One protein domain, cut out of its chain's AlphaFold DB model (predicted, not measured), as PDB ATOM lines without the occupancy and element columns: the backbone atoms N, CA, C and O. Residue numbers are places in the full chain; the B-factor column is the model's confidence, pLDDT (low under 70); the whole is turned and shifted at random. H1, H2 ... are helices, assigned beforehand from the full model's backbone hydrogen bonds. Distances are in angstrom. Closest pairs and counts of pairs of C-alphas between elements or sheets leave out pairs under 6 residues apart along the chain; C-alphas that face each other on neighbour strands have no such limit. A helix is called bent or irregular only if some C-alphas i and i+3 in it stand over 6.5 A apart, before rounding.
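Overview. This is residues 159 to 274 and 283 to 332 of the 400 residues of an uncharacterized protein of Ancylostoma duodenale (UniProt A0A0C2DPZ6). Four long helices, H2, H3, H5 and H6, lie side by side in an elongated bundle, with short H1 packed on H2 and H3 and tiny H4 at the turn into H5. After H6, residues 314 to 332, with no named element, fold back along the body. The 166 printed residues hold six named helices, H1 to H6 in chain order, and no named strand: all helix, compact, radius of gyration of the C-alphas 16.8 A, spans 54 by 33 by 26 A.

Along the chain. H1, residues 159 to 168, begins at C-alpha 159 (24.732, 36.337, 32.433). H2, residues 176 to 205, is 42.1 A long, with a kink of 34 degrees near residue 199; it is only just irregular, C-alphas 199 and 202 being 6.52 A apart. H3 is residues 211 to 235, 37.1 A. H4, residues 240 to 244, is irregular, with C-alphas 240 and 243 7.0 A apart. H5, residues 246 to 270, 33.1 A, has a kink of 31 degrees near residue 260. H6, residues 283 to 313, 46.7 A, ends at C-alpha 313 (43.866, 50.197, 36.634).

Arrangement. H1, H2, H3 and H5 form an up and down bundle, each running against the one before. Hairpin H2 and H3 touch, closest C-alphas His 204 and Arg 211, 5.6 A, at 19 degrees, a shallow tilt. H2 touches H5 at Val 184 and Ser 247, closest C-alphas 4.6 A; H3 touches H6 at Thr 219 and Tyr 295, 4.5 A. H5 and H6 are close but not clearly touching. Every O i to N i+4 pair is within hydrogen-bond range in H1, but 23 of 26 in H2, 18 of 21 in H3 and in H5, 26 of 27 in H6, and 0 of 1 in H4, which has 1 of 2 O i to N i+3 pairs.

Size, cuts and confidence. The C-alphas farthest apart, Gln 174 and Asn 274, are 55.2 A apart. Residues 275 to 282 are not printed; C-alphas 274 and 283 are 15.8 A apart. Mean pLDDT of the printed part is 79.6, with residues 319 to 332 among those under 70.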
ATOM      1  N   VAL A 159      23.438  35.634  32.343       94.62
ATOM      2  CA  VAL A 159      24.732  36.337  32.433       94.62
ATOM      3  C   VAL A 159      25.403  36.077  33.781       94.62
ATOM      4  O   VAL A 159      26.558  35.657  33.812       94.62
ATOM      5  N   ARG A 160      24.675  36.246  34.891       94.25
ATOM      6  CA  ARG A 160      25.211  36.003  36.241       94.25
ATOM      7  C   ARG A 160      25.721  34.572  36.401       94.25
ATOM      8  O   ARG A 160      26.827  34.368  36.892       94.25
ATOM      9  N   THR A 161      24.951  33.589  35.940       92.56
ATOM     10  CA  THR A 161      25.342  32.173  35.993       92.56
ATOM     11  C   THR A 161      26.608  31.899  35.180       92.56
ATOM     12  O   THR A 161      27.501  31.210  35.664       92.56
ATOM     13  N   VAL A 162      26.713  32.452  33.967       91.94
ATOM     14  CA  VAL A 162      27.886  32.268  33.095       91.94
ATOM     15  C   VAL A 162      29.136  32.911  33.697       91.94
ATOM     16  O   VAL A 162      30.199  32.297  33.677       91.94
ATOM     17  N   ILE A 163      29.019  34.107  34.275       93.31
ATOM     18  CA  ILE A 163      30.147  34.793  34.917       93.31
ATOM     19  C   ILE A 163      30.586  34.086  36.200       93.31
ATOM     20  O   ILE A 163      31.778  33.866  36.398       93.31
ATOM     21  N   SER A 164      29.640  33.669  37.043       90.69
ATOM     22  CA  SER A 164      29.941  32.900  38.256       90.69
ATOM     23  C   SER A 164      30.639  31.576  37.926       90.69
ATOM     24  O   SER A 164      31.622  31.201  38.574       90.69
ATOM     25  N   PHE A 165      30.187  30.905  36.861       88.62
ATOM     26  CA  PHE A 165      30.878  29.750  36.306       88.62
ATOM     27  C   PHE A 165      32.298  30.134  35.870       88.62
ATOM     28  O   PHE A 165      33.253  29.558  36.378       88.62
ATOM     29  N   ALA A 166      32.475  31.151  35.023       88.38
ATOM     30  CA  ALA A 166      33.796  31.573  34.548       88.38
ATOM     31  C   ALA A 166      34.785  31.877  35.692       88.38
ATOM     32  O   ALA A 166      35.918  31.393  35.657       88.38
ATOM     33  N   GLY A 167      34.340  32.583  36.737       85.75
ATOM     34  CA  GLY A 167      35.159  32.875  37.917       85.75
ATOM     35  C   GLY A 167      35.593  31.625  38.688       85.75
ATOM     36  O   GLY A 167      36.719  31.557  39.174       85.75
ATOM     37  N   SER A 168      34.753  30.587  38.728       83.69
ATOM     38  CA  SER A 168      35.079  29.315  39.393       83.69
ATOM     39  C   SER A 168      36.122  28.482  38.629       83.69
ATOM     40  O   SER A 168      36.813  27.657  39.223       83.69
ATOM     41  N   PHE A 169      36.260  28.688  37.313       74.62
ATOM     42  CA  PHE A 169      37.155  27.915  36.436       74.62
ATOM     43  C   PHE A 169      38.454  28.645  36.072       74.62
ATOM     44  O   PHE A 169      39.218  28.157  35.235       74.62
ATOM     45  N   GLN A 170      38.749  29.771  36.723       69.50
ATOM     46  CA  GLN A 170      39.883  30.639  36.407       69.50
ATOM     47  C   GLN A 170      41.273  30.078  36.800       69.50
ATOM     48  O   GLN A 170      42.300  30.712  36.574       69.50
ATOM     49  N   ALA A 171      41.361  28.861  37.341       54.38
ATOM     50  CA  ALA A 171      42.643  28.268  37.708       54.38
ATOM     51  C   ALA A 171      43.540  27.971  36.476       54.38
ATOM     52  O   ALA A 171      43.230  27.078  35.680       54.38
ATOM     53  N   LYS A 172      44.704  28.647  36.433       55.03
ATOM     54  CA  LYS A 172      45.907  28.479  35.576       55.03
ATOM     55  C   LYS A 172      46.019  29.408  34.348       55.03
ATOM     56  O   LYS A 172      45.105  29.496  33.531       55.03
ATOM     57  N   ASP A 173      47.211  30.006  34.215       57.06
ATOM     58  CA  ASP A 173      47.663  31.103  33.326       57.06
ATOM     59  C   ASP A 173      47.266  31.048  31.837       57.06
ATOM     60  O   ASP A 173      47.336  32.055  31.144       57.06
ATOM     61  N   GLN A 174      46.794  29.915  31.313       55.75
ATOM     62  CA  GLN A 174      46.379  29.792  29.906       55.75
ATOM     63  C   GLN A 174      44.914  30.185  29.634       55.75
ATOM     64  O   GLN A 174      44.511  30.253  28.475       55.75
ATOM     65  N   ARG A 175      44.091  30.449  30.664       62.31
ATOM     66  CA  ARG A 175      42.642  30.722  30.503       62.31
ATOM     67  C   ARG A 175      42.260  32.201  30.485       62.31
ATOM     68  O   ARG A 175      41.082  32.511  30.356       62.31
ATOM     69  N   ILE A 176      43.226  33.109  30.593       66.88
ATOM     70  CA  ILE A 176      42.965  34.551  30.699       66.88
ATOM     71  C   ILE A 176      42.249  35.089  29.445       66.88
ATOM     72  O   ILE A 176      41.261  35.807  29.567       66.88
ATOM     73  N   PHE A 177      42.653  34.651  28.247       69.38
ATOM     74  CA  PHE A 177      41.979  35.021  26.994       69.38
ATOM     75  C   PHE A 177      40.529  34.517  26.919       69.38
ATOM     76  O   PHE A 177      39.649  35.229  26.446       69.38
ATOM     77  N   VAL A 178      40.260  33.318  27.448       79.81
ATOM     78  CA  VAL A 178      38.899  32.756  27.506       79.81
ATOM     79  C   VAL A 178      38.019  33.570  28.459       79.81
ATOM     80  O   VAL A 178      36.831  33.748  28.203       79.81
ATOM     81  N   VAL A 179      38.592  34.105  29.542       85.94
ATOM     82  CA  VAL A 179      37.870  34.979  30.476       85.94
ATOM     83  C   VAL A 179      37.486  36.302  29.809       85.94
ATOM     84  O   VAL A 179      36.333  36.707  29.949       85.94
ATOM     85  N   ASP A 180      38.378  36.936  29.035       89.12
ATOM     86  CA  ASP A 180      38.035  38.161  28.287       89.12
ATOM     87  C   ASP A 180      36.908  37.904  27.271       89.12
ATOM     88  O   ASP A 180      35.932  38.650  27.232       89.12
ATOM     89  N   GLU A 181      36.959  36.806  26.510       89.81
ATOM     90  CA  GLU A 181      35.891  36.455  25.560       89.81
ATOM     91  C   GLU A 181      34.535  36.229  26.244       89.81
ATOM     92  O   GLU A 181      33.503  36.728  25.778       89.81
ATOM     93  N   VAL A 182      34.522  35.518  27.375       91.62
ATOM     94  CA  VAL A 182      33.299  35.293  28.158       91.62
ATOM     95  C   VAL A 182      32.767  36.607  28.738       91.62
ATOM     96  O   VAL A 182      31.559  36.850  28.687       91.62
ATOM     97  N   LEU A 183      33.645  37.482  29.238       93.69
ATOM     98  CA  LEU A 183      33.277  38.814  29.721       93.69
ATOM     99  C   LEU A 183      32.699  39.683  28.598       93.69
ATOM    100  O   LEU A 183      31.672  40.327  28.803       93.69
ATOM    101  N   VAL A 184      33.298  39.673  27.404       94.81
ATOM    102  CA  VAL A 184      32.775  40.387  26.226       94.81
ATOM    103  C   VAL A 184      31.375  39.892  25.875       94.81
ATOM    104  O   VAL A 184      30.473  40.711  25.683       94.81
ATOM    105  N   ALA A 185      31.157  38.577  25.825       92.88
ATOM    106  CA  ALA A 185      29.846  38.006  25.521       92.88
ATOM    107  C   ALA A 185      28.793  38.389  26.580       92.88
ATOM    108  O   ALA A 185      27.680  38.798  26.237       92.88
ATOM    109  N   ALA A 186      29.158  38.322  27.863       94.88
ATOM    110  CA  ALA A 186      28.304  38.724  28.976       94.88
ATOM    111  C   ALA A 186      27.938  40.216  28.924       94.88
ATOM    112  O   ALA A 186      26.761  40.565  29.014       94.88
ATOM    113  N   LEU A 187      28.924  41.096  28.726       96.00
ATOM    114  CA  LEU A 187      28.722  42.544  28.634       96.00
ATOM    115  C   LEU A 187      27.915  42.936  27.395       96.00
ATOM    116  O   LEU A 187      27.055  43.807  27.491       96.00
ATOM    117  N   THR A 188      28.121  42.259  26.265       94.00
ATOM    118  CA  THR A 188      27.298  42.440  25.057       94.00
ATOM    119  C   THR A 188      25.841  42.087  25.345       94.00
ATOM    120  O   THR A 188      24.930  42.841  25.007       94.00
ATOM    121  N   LYS A 189      25.592  40.981  26.059       92.62
ATOM    122  CA  LYS A 189      24.225  40.623  26.449       92.62
ATOM    123  C   LYS A 189      23.616  41.631  27.430       92.62
ATOM    124  O   LYS A 189      22.421  41.921  27.324       92.62
ATOM    125  N   CYS A 190      24.410  42.182  28.349       95.56
ATOM    126  CA  CYS A 190      23.993  43.286  29.215       95.56
ATOM    127  C   CYS A 190      23.659  44.558  28.422       95.56
ATOM    128  O   CYS A 190      22.679  45.214  28.768       95.56
ATOM    129  N   ASP A 191      24.402  44.886  27.359       94.06
ATOM    130  CA  ASP A 191      24.105  46.024  26.472       94.06
ATOM    131  C   ASP A 191      22.738  45.872  25.803       94.06
ATOM    132  O   ASP A 191      21.897  46.761  25.928       94.06
ATOM    133  N   HIS A 192      22.448  44.701  25.226       92.00
ATOM    134  CA  HIS A 192      21.138  44.431  24.621       92.00
ATOM    135  C   HIS A 192      20.005  44.541  25.661       92.00
ATOM    136  O   HIS A 192      18.929  45.076  25.389       92.00
ATOM    137  N   CYS A 193      20.242  44.065  26.891       94.50
ATOM    138  CA  CYS A 193      19.284  44.208  27.989       94.50
ATOM    139  C   CYS A 193      19.100  45.672  28.414       94.50
ATOM    140  O   CYS A 193      17.974  46.075  28.712       94.50
ATOM    141  N   CYS A 194      20.170  46.472  28.432       94.00
ATOM    142  CA  CYS A 194      20.091  47.909  28.688       94.00
ATOM    143  C   CYS A 194      19.277  48.608  27.600       94.00
ATOM    144  O   CYS A 194      18.454  49.467  27.911       94.00
ATOM    145  N   GLU A 195      19.467  48.228  26.339       92.12
ATOM    146  CA  GLU A 195      18.745  48.814  25.218       92.12
ATOM    147  C   GLU A 195      17.234  48.584  25.344       92.12
ATOM    148  O   GLU A 195      16.448  49.534  25.306       92.12
ATOM    149  N   LEU A 196      16.829  47.337  25.597       92.19
ATOM    150  CA  LEU A 196      15.424  47.010  25.820       92.19
ATOM    151  C   LEU A 196      14.879  47.688  27.087       92.19
ATOM    152  O   LEU A 196      13.774  48.222  27.070       92.19
ATOM    153  N   THR A 197      15.661  47.744  28.170       92.25
ATOM    154  CA  THR A 197      15.273  48.458  29.401       92.25
ATOM    155  C   THR A 197      15.036  49.944  29.135       92.25
ATOM    156  O   THR A 197      14.063  50.503  29.632       92.25
ATOM    157  N   SER A 198      15.880  50.576  28.316       89.94
ATOM    158  CA  SER A 198      15.768  51.996  27.963       89.94
ATOM    159  C   SER A 198      14.453  52.302  27.246       89.94
ATOM    160  O   SER A 198      13.840  53.330  27.526       89.94
ATOM    161  N   ARG A 199      13.969  51.381  26.400       88.56
ATOM    162  CA  ARG A 199      12.641  51.474  25.768       88.56
ATOM    163  C   ARG A 199      11.492  51.302  26.761       88.56
ATOM    164  O   ARG A 199      10.452  51.927  26.613       88.56
ATOM    165  N   LEU A 200      11.666  50.501  27.811       87.25
ATOM    166  CA  LEU A 200      10.632  50.321  28.837       87.25
ATOM    167  C   LEU A 200      10.558  51.484  29.839       87.25
ATOM    168  O   LEU A 200       9.530  51.650  30.492       87.25
ATOM    169  N   LEU A 201      11.612  52.297  29.980       84.00
ATOM    170  CA  LEU A 201      11.637  53.418  30.930       84.00
ATOM    171  C   LEU A 201      10.508  54.451  30.705       84.00
ATOM    172  O   LEU A 201       9.839  54.782  31.691       84.00
ATOM    173  N   PRO A 202      10.230  54.918  29.464       80.12
ATOM    174  CA  PRO A 202       9.081  55.771  29.149       80.12
ATOM    175  C   PRO A 202       7.739  55.268  29.690       80.12
ATOM    176  O   PRO A 202       6.921  56.069  30.138       80.12
ATOM    177  N   LEU A 203       7.515  53.948  29.717       75.75
ATOM    178  CA  LEU A 203       6.268  53.338  30.204       75.75
ATOM    179  C   LEU A 203       5.974  53.716  31.656       75.75
ATOM    180  O   LEU A 203       4.826  53.949  32.035       75.75
ATOM    181  N   HIS A 204       7.021  53.834  32.467       71.75
ATOM    182  CA  HIS A 204       6.890  54.284  33.839       71.75
ATOM    183  C   HIS A 204       6.894  55.810  33.950       71.75
ATOM    184  O   HIS A 204       6.004  56.352  34.606       71.75
ATOM    185  N   SER A 205       7.871  56.489  33.339       67.69
ATOM    186  CA  SER A 205       8.058  57.936  33.504       67.69
ATOM    187  C   SER A 205       6.913  58.750  32.923       67.69
ATOM    188  O   SER A 205       6.486  59.737  33.514       67.69
ATOM    189  N   GLN A 206       6.405  58.321  31.772       69.00
ATOM    190  CA  GLN A 206       5.339  59.007  31.073       69.00
ATOM    191  C   GLN A 206       4.003  58.386  31.462       69.00
ATOM    192  O   GLN A 206       3.124  59.127  31.893       69.00
ATOM    193  N   PHE A 207       3.832  57.062  31.354       65.69
ATOM    194  CA  PHE A 207       2.518  56.393  31.417       65.69
ATOM    195  C   PHE A 207       2.142  55.786  32.779       65.69
ATOM    196  O   PHE A 207       1.027  55.293  32.922       65.69
ATOM    197  N   ALA A 208       3.019  55.847  33.788       69.38
ATOM    198  CA  ALA A 208       2.799  55.278  35.124       69.38
ATOM    199  C   ALA A 208       2.435  53.771  35.132       69.38
ATOM    200  O   ALA A 208       1.814  53.270  36.075       69.38
ATOM    201  N   VAL A 209       2.859  53.021  34.111       69.25
ATOM    202  CA  VAL A 209       2.570  51.587  33.958       69.25
ATOM    203  C   VAL A 209       3.655  50.741  34.633       69.25
ATOM    204  O   VAL A 209       4.845  51.011  34.492       69.25
ATOM    205  N   GLN A 210       3.244  49.689  35.358       74.81
ATOM    206  CA  GLN A 210       4.119  48.609  35.858       74.81
ATOM    207  C   GLN A 210       5.386  49.077  36.618       74.81
ATOM    208  O   GLN A 210       6.434  48.432  36.556       74.81
ATOM    209  N   ARG A 211       5.288  50.175  37.389       78.25
ATOM    210  CA  ARG A 211       6.407  50.772  38.151       78.25
ATOM    211  C   ARG A 211       7.193  49.741  38.963       78.25
ATOM    212  O   ARG A 211       8.410  49.663  38.836       78.25
ATOM    213  N   GLU A 212       6.503  48.932  39.769       82.38
ATOM    214  CA  GLU A 212       7.141  47.923  40.625       82.38
ATOM    215  C   GLU A 212       8.009  46.952  39.806       82.38
ATOM    216  O   GLU A 212       9.159  46.674  40.156       82.38
ATOM    217  N   ARG A 213       7.461  46.470  38.686       86.44
ATOM    218  CA  ARG A 213       8.114  45.499  37.812       86.44
ATOM    219  C   ARG A 213       9.371  46.078  37.175       86.44
ATOM    220  O   ARG A 213      10.404  45.416  37.160       86.44
ATOM    221  N   LEU A 214       9.301  47.319  36.699       86.75
ATOM    222  CA  LEU A 214      10.441  47.993  36.089       86.75
ATOM    223  C   LEU A 214      11.569  48.234  37.099       86.75
ATOM    224  O   LEU A 214      12.727  47.991  36.776       86.75
ATOM    225  N   VAL A 215      11.255  48.643  38.335       87.25
ATOM    226  CA  VAL A 215      12.277  48.829  39.386       87.25
ATOM    227  C   VAL A 215      12.952  47.506  39.751       87.25
ATOM    228  O   VAL A 215      14.167  47.464  39.960       87.25
ATOM    229  N   GLN A 216      12.202  46.401  39.774       90.88
ATOM    230  CA  GLN A 216      12.784  45.067  39.936       90.88
ATOM    231  C   GLN A 216      13.722  44.721  38.775       90.88
ATOM    232  O   GLN A 216      14.844  44.287  39.022       90.88
ATOM    233  N   THR A 217      13.311  44.966  37.529       92.50
ATOM    234  CA  THR A 217      14.159  44.725  36.352       92.50
ATOM    235  C   THR A 217      15.412  45.598  36.349       92.50
ATOM    236  O   THR A 217      16.499  45.091  36.085       92.50
ATOM    237  N   LEU A 218      15.312  46.872  36.748       92.25
ATOM    238  CA  LEU A 218      16.475  47.735  36.962       92.25
ATOM    239  C   LEU A 218      17.401  47.155  38.036       92.25
ATOM    240  O   LEU A 218      18.601  47.046  37.815       92.25
ATOM    241  N   THR A 219      16.860  46.714  39.175       92.81
ATOM    242  CA  THR A 219      17.655  46.066  40.235       92.81
ATOM    243  C   THR A 219      18.420  44.855  39.694       92.81
ATOM    244  O   THR A 219      19.618  44.717  39.956       92.81
ATOM    245  N   THR A 220      17.755  44.001  38.908       95.56
ATOM    246  CA  THR A 220      18.377  42.843  38.251       95.56
ATOM    247  C   THR A 220      19.474  43.273  37.280       95.56
ATOM    248  O   THR A 220      20.540  42.664  37.282       95.56
ATOM    249  N   LEU A 221      19.248  44.331  36.492       95.81
ATOM    250  CA  LEU A 221      20.207  44.867  35.522       95.81
ATOM    251  C   LEU A 221      21.496  45.331  36.195       95.81
ATOM    252  O   LEU A 221      22.568  44.843  35.846       95.81
ATOM    253  N   PHE A 222      21.397  46.207  37.198       94.19
ATOM    254  CA  PHE A 222      22.574  46.702  37.920       94.19
ATOM    255  C   PHE A 222      23.323  45.569  38.626       94.19
ATOM    256  O   PHE A 222      24.545  45.490  38.522       94.19
ATOM    257  N   SER A 223      22.596  44.643  39.259       95.38
ATOM    258  CA  SER A 223      23.208  43.485  39.926       95.38
ATOM    259  C   SER A 223      23.912  42.550  38.936       95.38
ATOM    260  O   SER A 223      24.959  42.000  39.250       95.38
ATOM    261  N   ALA A 224      23.356  42.353  37.740       95.88
ATOM    262  CA  ALA A 224      23.945  41.474  36.735       95.88
ATOM    263  C   ALA A 224      25.163  42.089  36.039       95.88
ATOM    264  O   ALA A 224      26.096  41.358  35.729       95.88
ATOM    265  N   VAL A 225      25.183  43.411  35.828       95.56
ATOM    266  CA  VAL A 225      26.371  44.124  35.325       95.56
ATOM    267  C   VAL A 225      27.492  44.142  36.366       95.56
ATOM    268  O   VAL A 225      28.662  44.151  35.992       95.56
ATOM    269  N   GLN A 226      27.161  44.099  37.659       94.19
ATOM    270  CA  GLN A 226      28.158  44.032  38.725       94.19
ATOM    271  C   GLN A 226      28.996  42.744  38.669       94.19
ATOM    272  O   GLN A 226      30.197  42.822  38.898       94.19
ATOM    273  N   GLU A 227      28.422  41.585  38.317       94.31
ATOM    274  CA  GLU A 227      29.168  40.310  38.323       94.31
ATOM    275  C   GLU A 227      30.389  40.319  37.370       94.31
ATOM    276  O   GLU A 227      31.479  39.960  37.819       94.31
ATOM    277  N   PRO A 228      30.289  40.752  36.086       93.62
ATOM    278  CA  PRO A 228      31.468  40.954  35.242       93.62
ATOM    279  C   PRO A 228      32.515  41.877  35.871       93.62
ATOM    280  O   PRO A 228      33.704  41.588  35.792       93.62
ATOM    281  N   VAL A 229      32.086  42.973  36.508       92.62
ATOM    282  CA  VAL A 229      32.996  43.941  37.142       92.62
ATOM    283  C   VAL A 229      33.714  43.311  38.331       92.62
ATOM    284  O   VAL A 229      34.918  43.500  38.475       92.62
ATOM    285  N   ASP A 230      33.011  42.537  39.156       92.19
ATOM    286  CA  ASP A 230      33.602  41.826  40.290       92.19
ATOM    287  C   ASP A 230      34.643  40.797  39.818       92.19
ATOM    288  O   ASP A 230      35.731  40.722  40.392       92.19
ATOM    289  N   LEU A 231      34.361  40.070  38.728       90.62
ATOM    290  CA  LEU A 231      35.321  39.148  38.114       90.62
ATOM    291  C   LEU A 231      36.535  39.882  37.521       90.62
ATOM    292  O   LEU A 231      37.666  39.422  37.643       90.62
ATOM    293  N   MET A 232      36.348  41.038  36.886       90.00
ATOM    294  CA  MET A 232      37.476  41.851  36.410       90.00
ATOM    295  C   MET A 232      38.304  42.378  37.588       90.00
ATOM    296  O   MET A 232      39.531  42.289  37.584       90.00
ATOM    297  N   LEU A 233      37.650  42.839  38.655       88.62
ATOM    298  CA  LEU A 233      38.307  43.352  39.853       88.62
ATOM    299  C   LEU A 233      39.118  42.273  40.584       88.62
ATOM    300  O   LEU A 233      40.196  42.577  41.092       88.62
ATOM    301  N   SER A 234      38.665  41.015  40.611       87.56
ATOM    302  CA  SER A 234      39.466  39.920  41.179       87.56
ATOM    303  C   SER A 234      40.748  39.650  40.385       87.56
ATOM    304  O   SER A 234      41.713  39.144  40.951       87.56
ATOM    305  N   ASN A 235      40.778  40.031  39.104       84.69
ATOM    306  CA  ASN A 235      41.902  39.814  38.193       84.69
ATOM    307  C   ASN A 235      42.824  41.017  38.020       84.69
ATOM    308  O   ASN A 235      43.950  40.859  37.555       84.69
ATOM    309  N   VAL A 236      42.392  42.204  38.445       83.19
ATOM    310  CA  VAL A 236      43.133  43.458  38.250       83.19
ATOM    311  C   VAL A 236      44.559  43.415  38.806       83.19
ATOM    312  O   VAL A 236      45.460  44.047  38.267       83.19
ATOM    313  N   LYS A 237      44.776  42.661  39.891       76.50
ATOM    314  CA  LYS A 237      46.087  42.538  40.545       76.50
ATOM    315  C   LYS A 237      46.979  41.482  39.901       76.50
ATOM    316  O   LYS A 237      48.194  41.560  40.042       76.50
ATOM    317  N   THR A 238      46.386  40.480  39.260       78.38
ATOM    318  CA  THR A 238      47.095  39.320  38.705       78.38
ATOM    319  C   THR A 238      47.344  39.454  37.209       78.38
ATOM    320  O   THR A 238      48.233  38.784  36.697       78.38
ATOM    321  N   VAL A 239      46.599  40.321  36.511       79.50
ATOM    322  CA  VAL A 239      46.729  40.533  35.066       79.50
ATOM    323  C   VAL A 239      46.925  42.022  34.747       79.50
ATOM    324  O   VAL A 239      45.948  42.744  34.547       79.50
ATOM    325  N   PRO A 240      48.180  42.500  34.655       72.25
ATOM    326  CA  PRO A 240      48.482  43.891  34.296       72.25
ATOM    327  C   PRO A 240      47.987  44.281  32.893       72.25
ATOM    328  O   PRO A 240      47.590  45.419  32.662       72.25
ATOM    329  N   GLU A 241      47.953  43.319  31.968       80.62
ATOM    330  CA  GLU A 241      47.511  43.478  30.572       80.62
ATOM    331  C   GLU A 241      45.986  43.665  30.436       80.62
ATOM    332  O   GLU A 241      45.474  43.888  29.340       80.62
ATOM    333  N   MET A 242      45.232  43.627  31.546       82.88
ATOM    334  CA  MET A 242      43.774  43.799  31.550       82.88
ATOM    335  C   MET A 242      43.314  45.152  30.980       82.88
ATOM    336  O   MET A 242      42.179  45.283  30.529       82.88
ATOM    337  N   ILE A 243      44.201  46.151  30.937       82.62
ATOM    338  CA  ILE A 243      43.958  47.463  30.312       82.62
ATOM    339  C   ILE A 243      43.643  47.338  28.807       82.62
ATOM    340  O   ILE A 243      42.928  48.179  28.245       82.62
ATOM    341  N   GLU A 244      44.152  46.290  28.158       86.31
ATOM    342  CA  GLU A 244      43.985  46.023  26.725       86.31
ATOM    343  C   GLU A 244      42.801  45.093  26.417       86.31
ATOM    344  O   GLU A 244      42.484  44.855  25.250       86.31
ATOM    345  N   TRP A 245      42.116  44.580  27.443       90.06
ATOM    346  CA  TRP A 245      41.008  43.647  27.260       90.06
ATOM    347  C   TRP A 245      39.837  44.282  26.517       90.06
ATOM    348  O   TRP A 245      39.411  45.413  26.789       90.06
ATOM    349  N   LYS A 246      39.238  43.506  25.611       91.75
ATOM    350  CA  LYS A 246      38.070  43.951  24.841       91.75
ATOM    351  C   LYS A 246      36.870  44.170  25.756       91.75
ATOM    352  O   LYS A 246      36.095  45.105  25.542       91.75
ATOM    353  N   SER A 247      36.735  43.354  26.800       92.25
ATOM    354  CA  SER A 247      35.688  43.509  27.812       92.25
ATOM    355  C   SER A 247      35.768  44.852  28.536       92.25
ATOM    356  O   SER A 247      34.728  45.438  28.825       92.25
ATOM    357  N   LEU A 248      36.967  45.405  28.754       91.19
ATOM    358  CA  LEU A 248      37.140  46.707  29.402       91.19
ATOM    359  C   LEU A 248      36.580  47.845  28.537       91.19
ATOM    360  O   LEU A 248      35.862  48.721  29.028       91.19
ATOM    361  N   ALA A 249      36.861  47.807  27.232       91.75
ATOM    362  CA  ALA A 249      36.314  48.760  26.272       91.75
ATOM    363  C   ALA A 249      34.782  48.652  26.182       91.75
ATOM    364  O   ALA A 249      34.086  49.671  26.219       91.75
ATOM    365  N   MET A 250      34.255  47.424  26.139       94.25
ATOM    366  CA  MET A 250      32.811  47.171  26.134       94.25
ATOM    367  C   MET A 250      32.129  47.663  27.413       94.25
ATOM    368  O   MET A 250      31.078  48.297  27.335       94.25
ATOM    369  N   LEU A 251      32.737  47.443  28.581       93.50
ATOM    370  CA  LEU A 251      32.222  47.938  29.852       93.50
ATOM    371  C   LEU A 251      32.202  49.471  29.890       93.50
ATOM    372  O   LEU A 251      31.187  50.056  30.258       93.50
ATOM    373  N   SER A 252      33.286  50.134  29.471       90.50
ATOM    374  CA  SER A 252      33.336  51.601  29.386       90.50
ATOM    375  C   SER A 252      32.206  52.152  28.510       90.50
ATOM    376  O   SER A 252      31.552  53.126  28.888       90.50
ATOM    377  N   LYS A 253      31.961  51.526  27.351       91.75
ATOM    378  CA  LYS A 253      30.866  51.896  26.447       91.75
ATOM    379  C   LYS A 253      29.501  51.727  27.123       91.75
ATOM    380  O   LYS A 253      28.725  52.677  27.177       91.75
ATOM    381  N   LEU A 254      29.246  50.552  27.703       92.50
ATOM    382  CA  LEU A 254      27.999  50.222  28.399       92.50
ATOM    383  C   LEU A 254      27.678  51.222  29.522       92.50
ATOM    384  O   LEU A 254      26.548  51.703  29.638       92.50
ATOM    385  N   LEU A 255      28.684  51.550  30.336       89.31
ATOM    386  CA  LEU A 255      28.566  52.482  31.455       89.31
ATOM    387  C   LEU A 255      28.192  53.893  30.976       89.31
ATOM    388  O   LEU A 255      27.223  54.471  31.471       89.31
ATOM    389  N   LYS A 256      28.933  54.434  30.004       85.44
ATOM    390  CA  LYS A 256      28.789  55.828  29.549       85.44
ATOM    391  C   LYS A 256      27.582  56.054  28.646       85.44
ATOM    392  O   LYS A 256      26.911  57.073  28.779       85.44
ATOM    393  N   GLU A 257      27.303  55.133  27.728       86.00
ATOM    394  CA  GLU A 257      26.267  55.334  26.708       86.00
ATOM    395  C   GLU A 257      24.888  54.869  27.174       86.00
ATOM    396  O   GLU A 257      23.891  55.537  26.903       86.00
ATOM    397  N   ARG A 258      24.809  53.734  27.881       86.44
ATOM    398  CA  ARG A 258      23.522  53.130  28.252       86.44
ATOM    399  C   ARG A 258      23.169  53.360  29.712       86.44
ATOM    400  O   ARG A 258      22.143  53.966  30.011       86.44
ATOM    401  N   LEU A 259      24.006  52.882  30.634       88.75
ATOM    402  CA  LEU A 259      23.667  52.870  32.061       88.75
ATOM    403  C   LEU A 259      23.532  54.280  32.630       88.75
ATOM    404  O   LEU A 259      22.613  54.524  33.407       88.75
ATOM    405  N   GLN A 260      24.373  55.224  32.204       84.81
ATOM    406  CA  GLN A 260      24.246  56.620  32.615       84.81
ATOM    407  C   GLN A 260      22.902  57.240  32.189       84.81
ATOM    408  O   GLN A 260      22.277  57.940  32.987       84.81
ATOM    409  N   ALA A 261      22.430  56.958  30.970       84.00
ATOM    410  CA  ALA A 261      21.134  57.436  30.486       84.00
ATOM    411  C   ALA A 261      19.968  56.789  31.255       84.00
ATOM    412  O   ALA A 261      19.060  57.487  31.707       84.00
ATOM    413  N   ILE A 262      20.037  55.472  31.479       87.50
ATOM    414  CA  ILE A 262      19.055  54.728  32.282       87.50
ATOM    415  C   ILE A 262      18.966  55.302  33.697       87.50
ATOM    416  O   ILE A 262      17.867  55.515  34.202       87.50
ATOM    417  N   MET A 263      20.108  55.574  34.336       81.81
ATOM    418  CA  MET A 263      20.156  56.157  35.677       81.81
ATOM    419  C   MET A 263      19.535  57.547  35.720       81.81
ATOM    420  O   MET A 263      18.751  57.807  36.623       81.81
ATOM    421  N   ALA A 264      19.843  58.413  34.752       78.62
ATOM    422  CA  ALA A 264      19.286  59.762  34.707       78.62
ATOM    423  C   ALA A 264      17.749  59.736  34.629       78.62
ATOM    424  O   ALA A 264      17.077  60.372  35.438       78.62
ATOM    425  N   ILE A 265      17.195  58.926  33.721       76.81
ATOM    426  CA  ILE A 265      15.741  58.787  33.563       76.81
ATOM    427  C   ILE A 265      15.119  58.143  34.810       76.81
ATOM    428  O   ILE A 265      14.060  58.578  35.267       76.81
ATOM    429  N   ALA A 266      15.764  57.119  35.376       75.31
ATOM    430  CA  ALA A 266      15.278  56.454  36.575       75.31
ATOM    431  C   ALA A 266      15.296  57.386  37.798       75.31
ATOM    432  O   ALA A 266      14.324  57.417  38.543       75.31
ATOM    433  N   ASP A 267      16.334  58.192  38.006       69.44
ATOM    434  CA  ASP A 267      16.401  59.121  39.139       69.44
ATOM    435  C   ASP A 267      15.341  60.223  39.063       69.44
ATOM    436  O   ASP A 267      14.761  60.589  40.087       69.44
ATOM    437  N   GLU A 268      15.044  60.709  37.857       67.50
ATOM    438  CA  GLU A 268      14.015  61.727  37.642       67.50
ATOM    439  C   GLU A 268      12.593  61.201  37.889       67.50
ATOM    440  O   GLU A 268      11.751  61.948  38.376       67.50
ATOM    441  N   HIS A 269      12.318  59.922  37.609       62.91
ATOM    442  CA  HIS A 269      10.937  59.413  37.558       62.91
ATOM    443  C   HIS A 269      10.624  58.314  38.581       62.91
ATOM    444  O   HIS A 269       9.494  58.197  39.049       62.91
ATOM    445  N   VAL A 270      11.623  57.536  38.995       57.41
ATOM    446  CA  VAL A 270      11.467  56.443  39.965       57.41
ATOM    447  C   VAL A 270      11.527  56.975  41.402       57.41
ATOM    448  O   VAL A 270      10.910  56.383  42.289       57.41
ATOM    449  N   GLY A 271      12.202  58.106  41.648       50.91
ATOM    450  CA  GLY A 271      12.373  58.711  42.979       50.91
ATOM    451  C   GLY A 271      11.255  59.655  43.446       50.91
ATOM    452  O   GLY A 271      11.240  60.045  44.613       50.91
ATOM    453  N   ILE A 272      10.304  60.020  42.580       50.59
ATOM    454  CA  ILE A 272       9.190  60.902  42.951       50.59
ATOM    455  C   ILE A 272       8.047  60.029  43.487       50.59
ATOM    456  O   ILE A 272       7.259  59.439  42.746       50.59
ATOM    457  N   PHE A 273       7.989  59.863  44.808       48.28
ATOM    458  CA  PHE A 273       6.784  59.379  45.484       48.28
ATOM    459  C   PHE A 273       5.810  60.547  45.570       48.28
ATOM    460  O   PHE A 273       6.046  61.486  46.328       48.28
ATOM    461  N   ASN A 274       4.738  60.516  44.778       48.56
ATOM    462  CA  ASN A 274       3.765  61.596  44.777       48.56
ATOM    463  C   ASN A 274       2.941  61.528  46.085       48.56
ATOM    464  O   ASN A 274       2.247  60.531  46.306       48.56
ATOM    465  N   LYS A 283      -0.433  49.907  52.990       53.09
ATOM    466  CA  LYS A 283       0.162  48.556  52.923       53.09
ATOM    467  C   LYS A 283       1.118  48.353  51.733       53.09
ATOM    468  O   LYS A 283       2.065  47.585  51.871       53.09
ATOM    469  N   ASN A 284       0.919  49.060  50.616       57.88
ATOM    470  CA  ASN A 284       1.768  48.929  49.419       57.88
ATOM    471  C   ASN A 284       3.017  49.820  49.486       57.88
ATOM    472  O   ASN A 284       4.069  49.430  49.001       57.88
ATOM    473  N   VAL A 285       2.939  50.938  50.209       61.38
ATOM    474  CA  VAL A 285       4.036  51.912  50.350       61.38
ATOM    475  C   VAL A 285       5.314  51.275  50.899       61.38
ATOM    476  O   VAL A 285       6.389  51.502  50.361       61.38
ATOM    477  N   ARG A 286       5.204  50.417  51.925       66.81
ATOM    478  CA  ARG A 286       6.370  49.707  52.487       66.81
ATOM    479  C   ARG A 286       7.017  48.758  51.477       66.81
ATOM    480  O   ARG A 286       8.229  48.585  51.489       66.81
ATOM    481  N   LYS A 287       6.213  48.114  50.627       71.69
ATOM    482  CA  LYS A 287       6.709  47.193  49.597       71.69
ATOM    483  C   LYS A 287       7.452  47.969  48.508       71.69
ATOM    484  O   LYS A 287       8.556  47.577  48.140       71.69
ATOM    485  N   ASP A 288       6.878  49.084  48.065       68.44
ATOM    486  CA  ASP A 288       7.467  49.958  47.049       68.44
ATOM    487  C   ASP A 288       8.774  50.593  47.546       68.44
ATOM    488  O   ASP A 288       9.767  50.620  46.821       68.44
ATOM    489  N   GLU A 289       8.814  51.004  48.816       72.25
ATOM    490  CA  GLU A 289      10.023  51.497  49.482       72.25
ATOM    491  C   GLU A 289      11.125  50.431  49.521       72.25
ATOM    492  O   GLU A 289      12.254  50.697  49.117       72.25
ATOM    493  N   ILE A 290      10.810  49.194  49.927       78.94
ATOM    494  CA  ILE A 290      11.789  48.093  49.952       78.94
ATOM    495  C   ILE A 290      12.359  47.825  48.554       78.94
ATOM    496  O   ILE A 290      13.561  47.593  48.408       78.94
ATOM    497  N   ILE A 291      11.512  47.827  47.523       79.44
ATOM    498  CA  ILE A 291      11.929  47.563  46.140       79.44
ATOM    499  C   ILE A 291      12.816  48.697  45.624       79.44
ATOM    500  O   ILE A 291      13.857  48.429  45.023       79.44
ATOM    501  N   TYR A 292      12.472  49.946  45.934       80.12
ATOM    502  CA  TYR A 292      13.290  51.101  45.584       80.12
ATOM    503  C   TYR A 292      14.644  51.105  46.304       80.12
ATOM    504  O   TYR A 292      15.681  51.298  45.672       80.12
ATOM    505  N   VAL A 293      14.671  50.810  47.607       82.38
ATOM    506  CA  VAL A 293      15.919  50.711  48.382       82.38
ATOM    507  C   VAL A 293      16.837  49.628  47.809       82.38
ATOM    508  O   VAL A 293      18.046  49.834  47.718       82.38
ATOM    509  N   LYS A 294      16.289  48.482  47.384       87.56
ATOM    510  CA  LYS A 294      17.076  47.428  46.720       87.56
ATOM    511  C   LYS A 294      17.689  47.909  45.407       87.56
ATOM    512  O   LYS A 294      18.864  47.639  45.170       87.56
ATOM    513  N   TYR A 295      16.923  48.636  44.596       87.62
ATOM    514  CA  TYR A 295      17.422  49.244  43.365       87.62
ATOM    515  C   TYR A 295      18.584  50.209  43.636       87.62
ATOM    516  O   TYR A 295      19.649  50.065  43.034       87.62
ATOM    517  N   VAL A 296      18.408  51.146  44.575       85.00
ATOM    518  CA  VAL A 296      19.440  52.133  44.933       85.00
ATOM    519  C   VAL A 296      20.721  51.439  45.395       85.00
ATOM    520  O   VAL A 296      21.793  51.751  44.882       85.00
ATOM    521  N   ARG A 297      20.607  50.430  46.270       87.56
ATOM    522  CA  ARG A 297      21.758  49.641  46.739       87.56
ATOM    523  C   ARG A 297      22.477  48.910  45.607       87.56
ATOM    524  O   ARG A 297      23.700  48.937  45.566       87.56
ATOM    525  N   ALA A 298      21.745  48.267  44.696       88.75
ATOM    526  CA  ALA A 298      22.345  47.558  43.562       88.75
ATOM    527  C   ALA A 298      23.120  48.516  42.642       88.75
ATOM    528  O   ALA A 298      24.217  48.210  42.180       88.75
ATOM    529  N   ARG A 299      22.566  49.707  42.411       88.12
ATOM    530  CA  ARG A 299      23.210  50.756  41.622       88.12
ATOM    531  C   ARG A 299      24.472  51.296  42.300       88.12
ATOM    532  O   ARG A 299      25.502  51.422  41.643       88.12
ATOM    533  N   GLU A 300      24.404  51.611  43.591       86.56
ATOM    534  CA  GLU A 300      25.548  52.110  44.369       86.56
ATOM    535  C   GLU A 300      26.668  51.073  44.475       86.56
ATOM    536  O   GLU A 300      27.842  51.424  44.348       86.56
ATOM    537  N   ALA A 301      26.315  49.794  44.629       89.25
ATOM    538  CA  ALA A 301      27.276  48.702  44.606       89.25
ATOM    539  C   ALA A 301      28.037  48.659  43.272       89.25
ATOM    540  O   ALA A 301      29.267  48.665  43.282       89.25
ATOM    541  N   LEU A 302      27.338  48.728  42.129       90.44
ATOM    542  CA  LEU A 302      27.997  48.797  40.821       90.44
ATOM    543  C   LEU A 302      28.922  50.019  40.711       90.44
ATOM    544  O   LEU A 302      30.070  49.876  40.291       90.44
ATOM    545  N   GLN A 303      28.455  51.208  41.108       87.56
ATOM    546  CA  GLN A 303      29.268  52.431  41.070       87.56
ATOM    547  C   GLN A 303      30.549  52.301  41.900       87.56
ATOM    548  O   GLN A 303      31.626  52.657  41.426       87.56
ATOM    549  N   SER A 304      30.443  51.754  43.114       87.94
ATOM    550  CA  SER A 304      31.588  51.522  43.996       87.94
ATOM    551  C   SER A 304      32.588  50.534  43.390       87.94
ATOM    552  O   SER A 304      33.787  50.807  43.387       87.94
ATOM    553  N   ARG A 305      32.118  49.417  42.819       88.94
ATOM    554  CA  ARG A 305      32.991  48.413  42.185       88.94
ATOM    555  C   ARG A 305      33.725  48.963  40.966       88.94
ATOM    556  O   ARG A 305      34.924  48.732  40.824       88.94
ATOM    557  N   VAL A 306      33.032  49.727  40.122       87.81
ATOM    558  CA  VAL A 306      33.640  50.377  38.952       87.81
ATOM    559  C   VAL A 306      34.687  51.409  39.374       87.81
ATOM    560  O   VAL A 306      35.752  51.460  38.766       87.81
ATOM    561  N   LEU A 307      34.424  52.184  40.434       85.88
ATOM    562  CA  LEU A 307      35.392  53.143  40.972       85.88
ATOM    563  C   LEU A 307      36.674  52.443  41.446       85.88
ATOM    564  O   LEU A 307      37.760  52.827  41.024       85.88
ATOM    565  N   LEU A 308      36.545  51.376  42.242       86.12
ATOM    566  CA  LEU A 308      37.694  50.586  42.707       86.12
ATOM    567  C   LEU A 308      38.518  50.026  41.542       86.12
ATOM    568  O   LEU A 308      39.746  50.008  41.598       86.12
ATOM    569  N   MET A 309      37.855  49.578  40.474       85.75
ATOM    570  CA  MET A 309      38.537  49.079  39.283       85.75
ATOM    571  C   MET A 309      39.235  50.198  38.498       85.75
ATOM    572  O   MET A 309      40.356  50.000  38.036       85.75
ATOM    573  N   SER A 310      38.605  51.370  38.371       84.81
ATOM    574  CA  SER A 310      39.198  52.552  37.734       84.81
ATOM    575  C   SER A 310      40.460  53.007  38.470       84.81
ATOM    576  O   SER A 310      41.483  53.236  37.829       84.81
ATOM    577  N   GLU A 311      40.427  53.048  39.806       83.75
ATOM    578  CA  GLU A 311      41.588  53.374  40.644       83.75
ATOM    579  C   GLU A 311      42.704  52.328  40.518       83.75
ATOM    580  O   GLU A 311      43.873  52.686  40.366       83.75
ATOM    581  N   ALA A 312      42.355  51.038  40.538       83.50
ATOM    582  CA  ALA A 312      43.322  49.947  40.448       83.50
ATOM    583  C   ALA A 312      44.032  49.887  39.084       83.50
ATOM    584  O   ALA A 312      45.234  49.632  39.035       83.50
ATOM    585  N   LEU A 313      43.310  50.150  37.990       82.31
ATOM    586  CA  LEU A 313      43.866  50.197  36.634       82.31
ATOM    587  C   LEU A 313      44.489  51.550  36.270       82.31
ATOM    588  O   LEU A 313      45.161  51.638  35.248       82.31
ATOM    589  N   LYS A 314      44.267  52.592  37.087       79.56
ATOM    590  CA  LYS A 314      44.564  54.000  36.763       79.56
ATOM    591  C   LYS A 314      43.954  54.435  35.429       79.56
ATOM    592  O   LYS A 314      44.589  55.141  34.651       79.56
ATOM    593  N   GLU A 315      42.722  54.001  35.177       74.81
ATOM    594  CA  GLU A 315      42.099  54.136  33.867       74.81
ATOM    595  C   GLU A 315      40.868  55.049  33.893       74.81
ATOM    596  O   GLU A 315      39.786  54.674  34.361       74.81
ATOM    597  N   ASP A 316      41.015  56.239  33.304       71.50
ATOM    598  CA  ASP A 316      39.975  57.278  33.242       71.50
ATOM    599  C   ASP A 316      38.779  56.878  32.363       71.50
ATOM    600  O   ASP A 316      37.675  57.426  32.485       71.50
ATOM    601  N   ARG A 317      38.954  55.887  31.473       73.94
ATOM    602  CA  ARG A 317      37.854  55.352  30.653       73.94
ATOM    603  C   ARG A 317      36.727  54.786  31.516       73.94
ATOM    604  O   ARG A 317      35.569  54.905  31.123       73.94
ATOM    605  N   LEU A 318      37.047  54.261  32.696       70.25
ATOM    606  CA  LEU A 318      36.084  53.711  33.648       70.25
ATOM    607  C   LEU A 318      35.498  54.747  34.611       70.25
ATOM    608  O   LEU A 318      34.759  54.363  35.515       70.25
ATOM    609  N   ASN A 319      35.785  56.042  34.435       67.81
ATOM    610  CA  ASN A 319      35.216  57.083  35.283       67.81
ATOM    611  C   ASN A 319      33.690  57.163  35.088       67.81
ATOM    612  O   ASN A 319      33.168  57.867  34.220       67.81
ATOM    613  N   PHE A 320      32.982  56.392  35.906       65.81
ATOM    614  CA  PHE A 320      31.536  56.260  35.952       65.81
ATOM    615  C   PHE A 320      30.984  57.128  37.086       65.81
ATOM    616  O   PHE A 320      30.339  56.658  38.022       65.81
ATOM    617  N   GLN A 321      31.272  58.427  37.020       58.69
ATOM    618  CA  GLN A 321      30.661  59.421  37.893       58.69
ATOM    619  C   GLN A 321      29.506  60.108  37.170       58.69
ATOM    620  O   GLN A 321      29.673  60.767  36.143       58.69
ATOM    621  N   VAL A 322      28.309  59.999  37.741       50.22
ATOM    622  CA  VAL A 322      27.154  60.753  37.256       50.22
ATOM    623  C   VAL A 322      27.357  62.228  37.603       50.22
ATOM    624  O   VAL A 322      27.362  62.612  38.775       50.22
ATOM    625  N   LYS A 323      27.480  63.091  36.587       42.62
ATOM    626  CA  LYS A 323      27.277  64.534  36.777       42.62
ATOM    627  C   LYS A 323      25.876  64.718  37.363       42.62
ATOM    628  O   LYS A 323      24.902  64.366  36.710       42.62
ATOM    629  N   LYS A 324      25.795  65.282  38.576       40.00
ATOM    630  CA  LYS A 324      24.588  65.401  39.425       40.00
ATOM    631  C   LYS A 324      24.213  64.157  40.248       40.00
ATOM    632  O   LYS A 324      23.055  64.033  40.644       40.00
ATOM    633  N   ASN A 325      25.168  63.291  40.603       41.66
ATOM    634  CA  ASN A 325      24.949  62.305  41.667       41.66
ATOM    635  C   ASN A 325      24.710  63.052  42.999       41.66
ATOM    636  O   ASN A 325      25.633  63.424  43.718       41.66
ATOM    637  N   THR A 326      23.449  63.345  43.310       40.12
ATOM    638  CA  THR A 326      23.033  64.074  44.520       40.12
ATOM    639  C   THR A 326      22.855  63.148  45.723       40.12
ATOM    640  O   THR A 326      22.208  63.538  46.692       40.12
ATOM    641  N   ILE A 327      23.400  61.931  45.678       44.53
ATOM    642  CA  ILE A 327      23.181  60.920  46.720       44.53
ATOM    643  C   ILE A 327      24.412  60.753  47.622       44.53
ATOM    644  O   ILE A 327      24.244  60.721  48.834       44.53
ATOM    645  N   GLY A 328      25.637  60.923  47.107       36.91
ATOM    646  CA  GLY A 328      26.847  61.044  47.946       36.91
ATOM    647  C   GLY A 328      26.921  62.315  48.818       36.91
ATOM    648  O   GLY A 328      27.873  62.500  49.564       36.91
ATOM    649  N   MET A 329      25.926  63.205  48.727       35.56
ATOM    650  CA  MET A 329      25.815  64.454  49.503       35.56
ATOM    651  C   MET A 329      24.490  64.566  50.276       35.56
ATOM    652  O   MET A 329      24.224  65.611  50.879       35.56
ATOM    653  N   ARG A 330      23.632  63.533  50.241       45.50
ATOM    654  CA  ARG A 330      22.324  63.550  50.915       45.50
ATOM    655  C   ARG A 330      22.313  62.912  52.307       45.50
ATOM    656  O   ARG A 330      21.306  63.073  52.984       45.50
ATOM    657  N   ASP A 331      23.419  62.322  52.766       44.69
ATOM    658  CA  ASP A 331      23.439  61.622  54.061       44.69
ATOM    659  C   ASP A 331      23.844  62.450  55.291       44.69
ATOM    660  O   ASP A 331      23.484  62.064  56.393       44.69
ATOM    661  N   PHE A 332      24.465  63.633  55.178       40.16
ATOM    662  CA  PHE A 332      24.708  64.486  56.365       40.16
ATOM    663  C   PHE A 332      24.702  65.987  56.070       40.16
ATOM    664  O   PHE A 332      25.577  66.733  56.513       40.16
TER     665      PHE A 332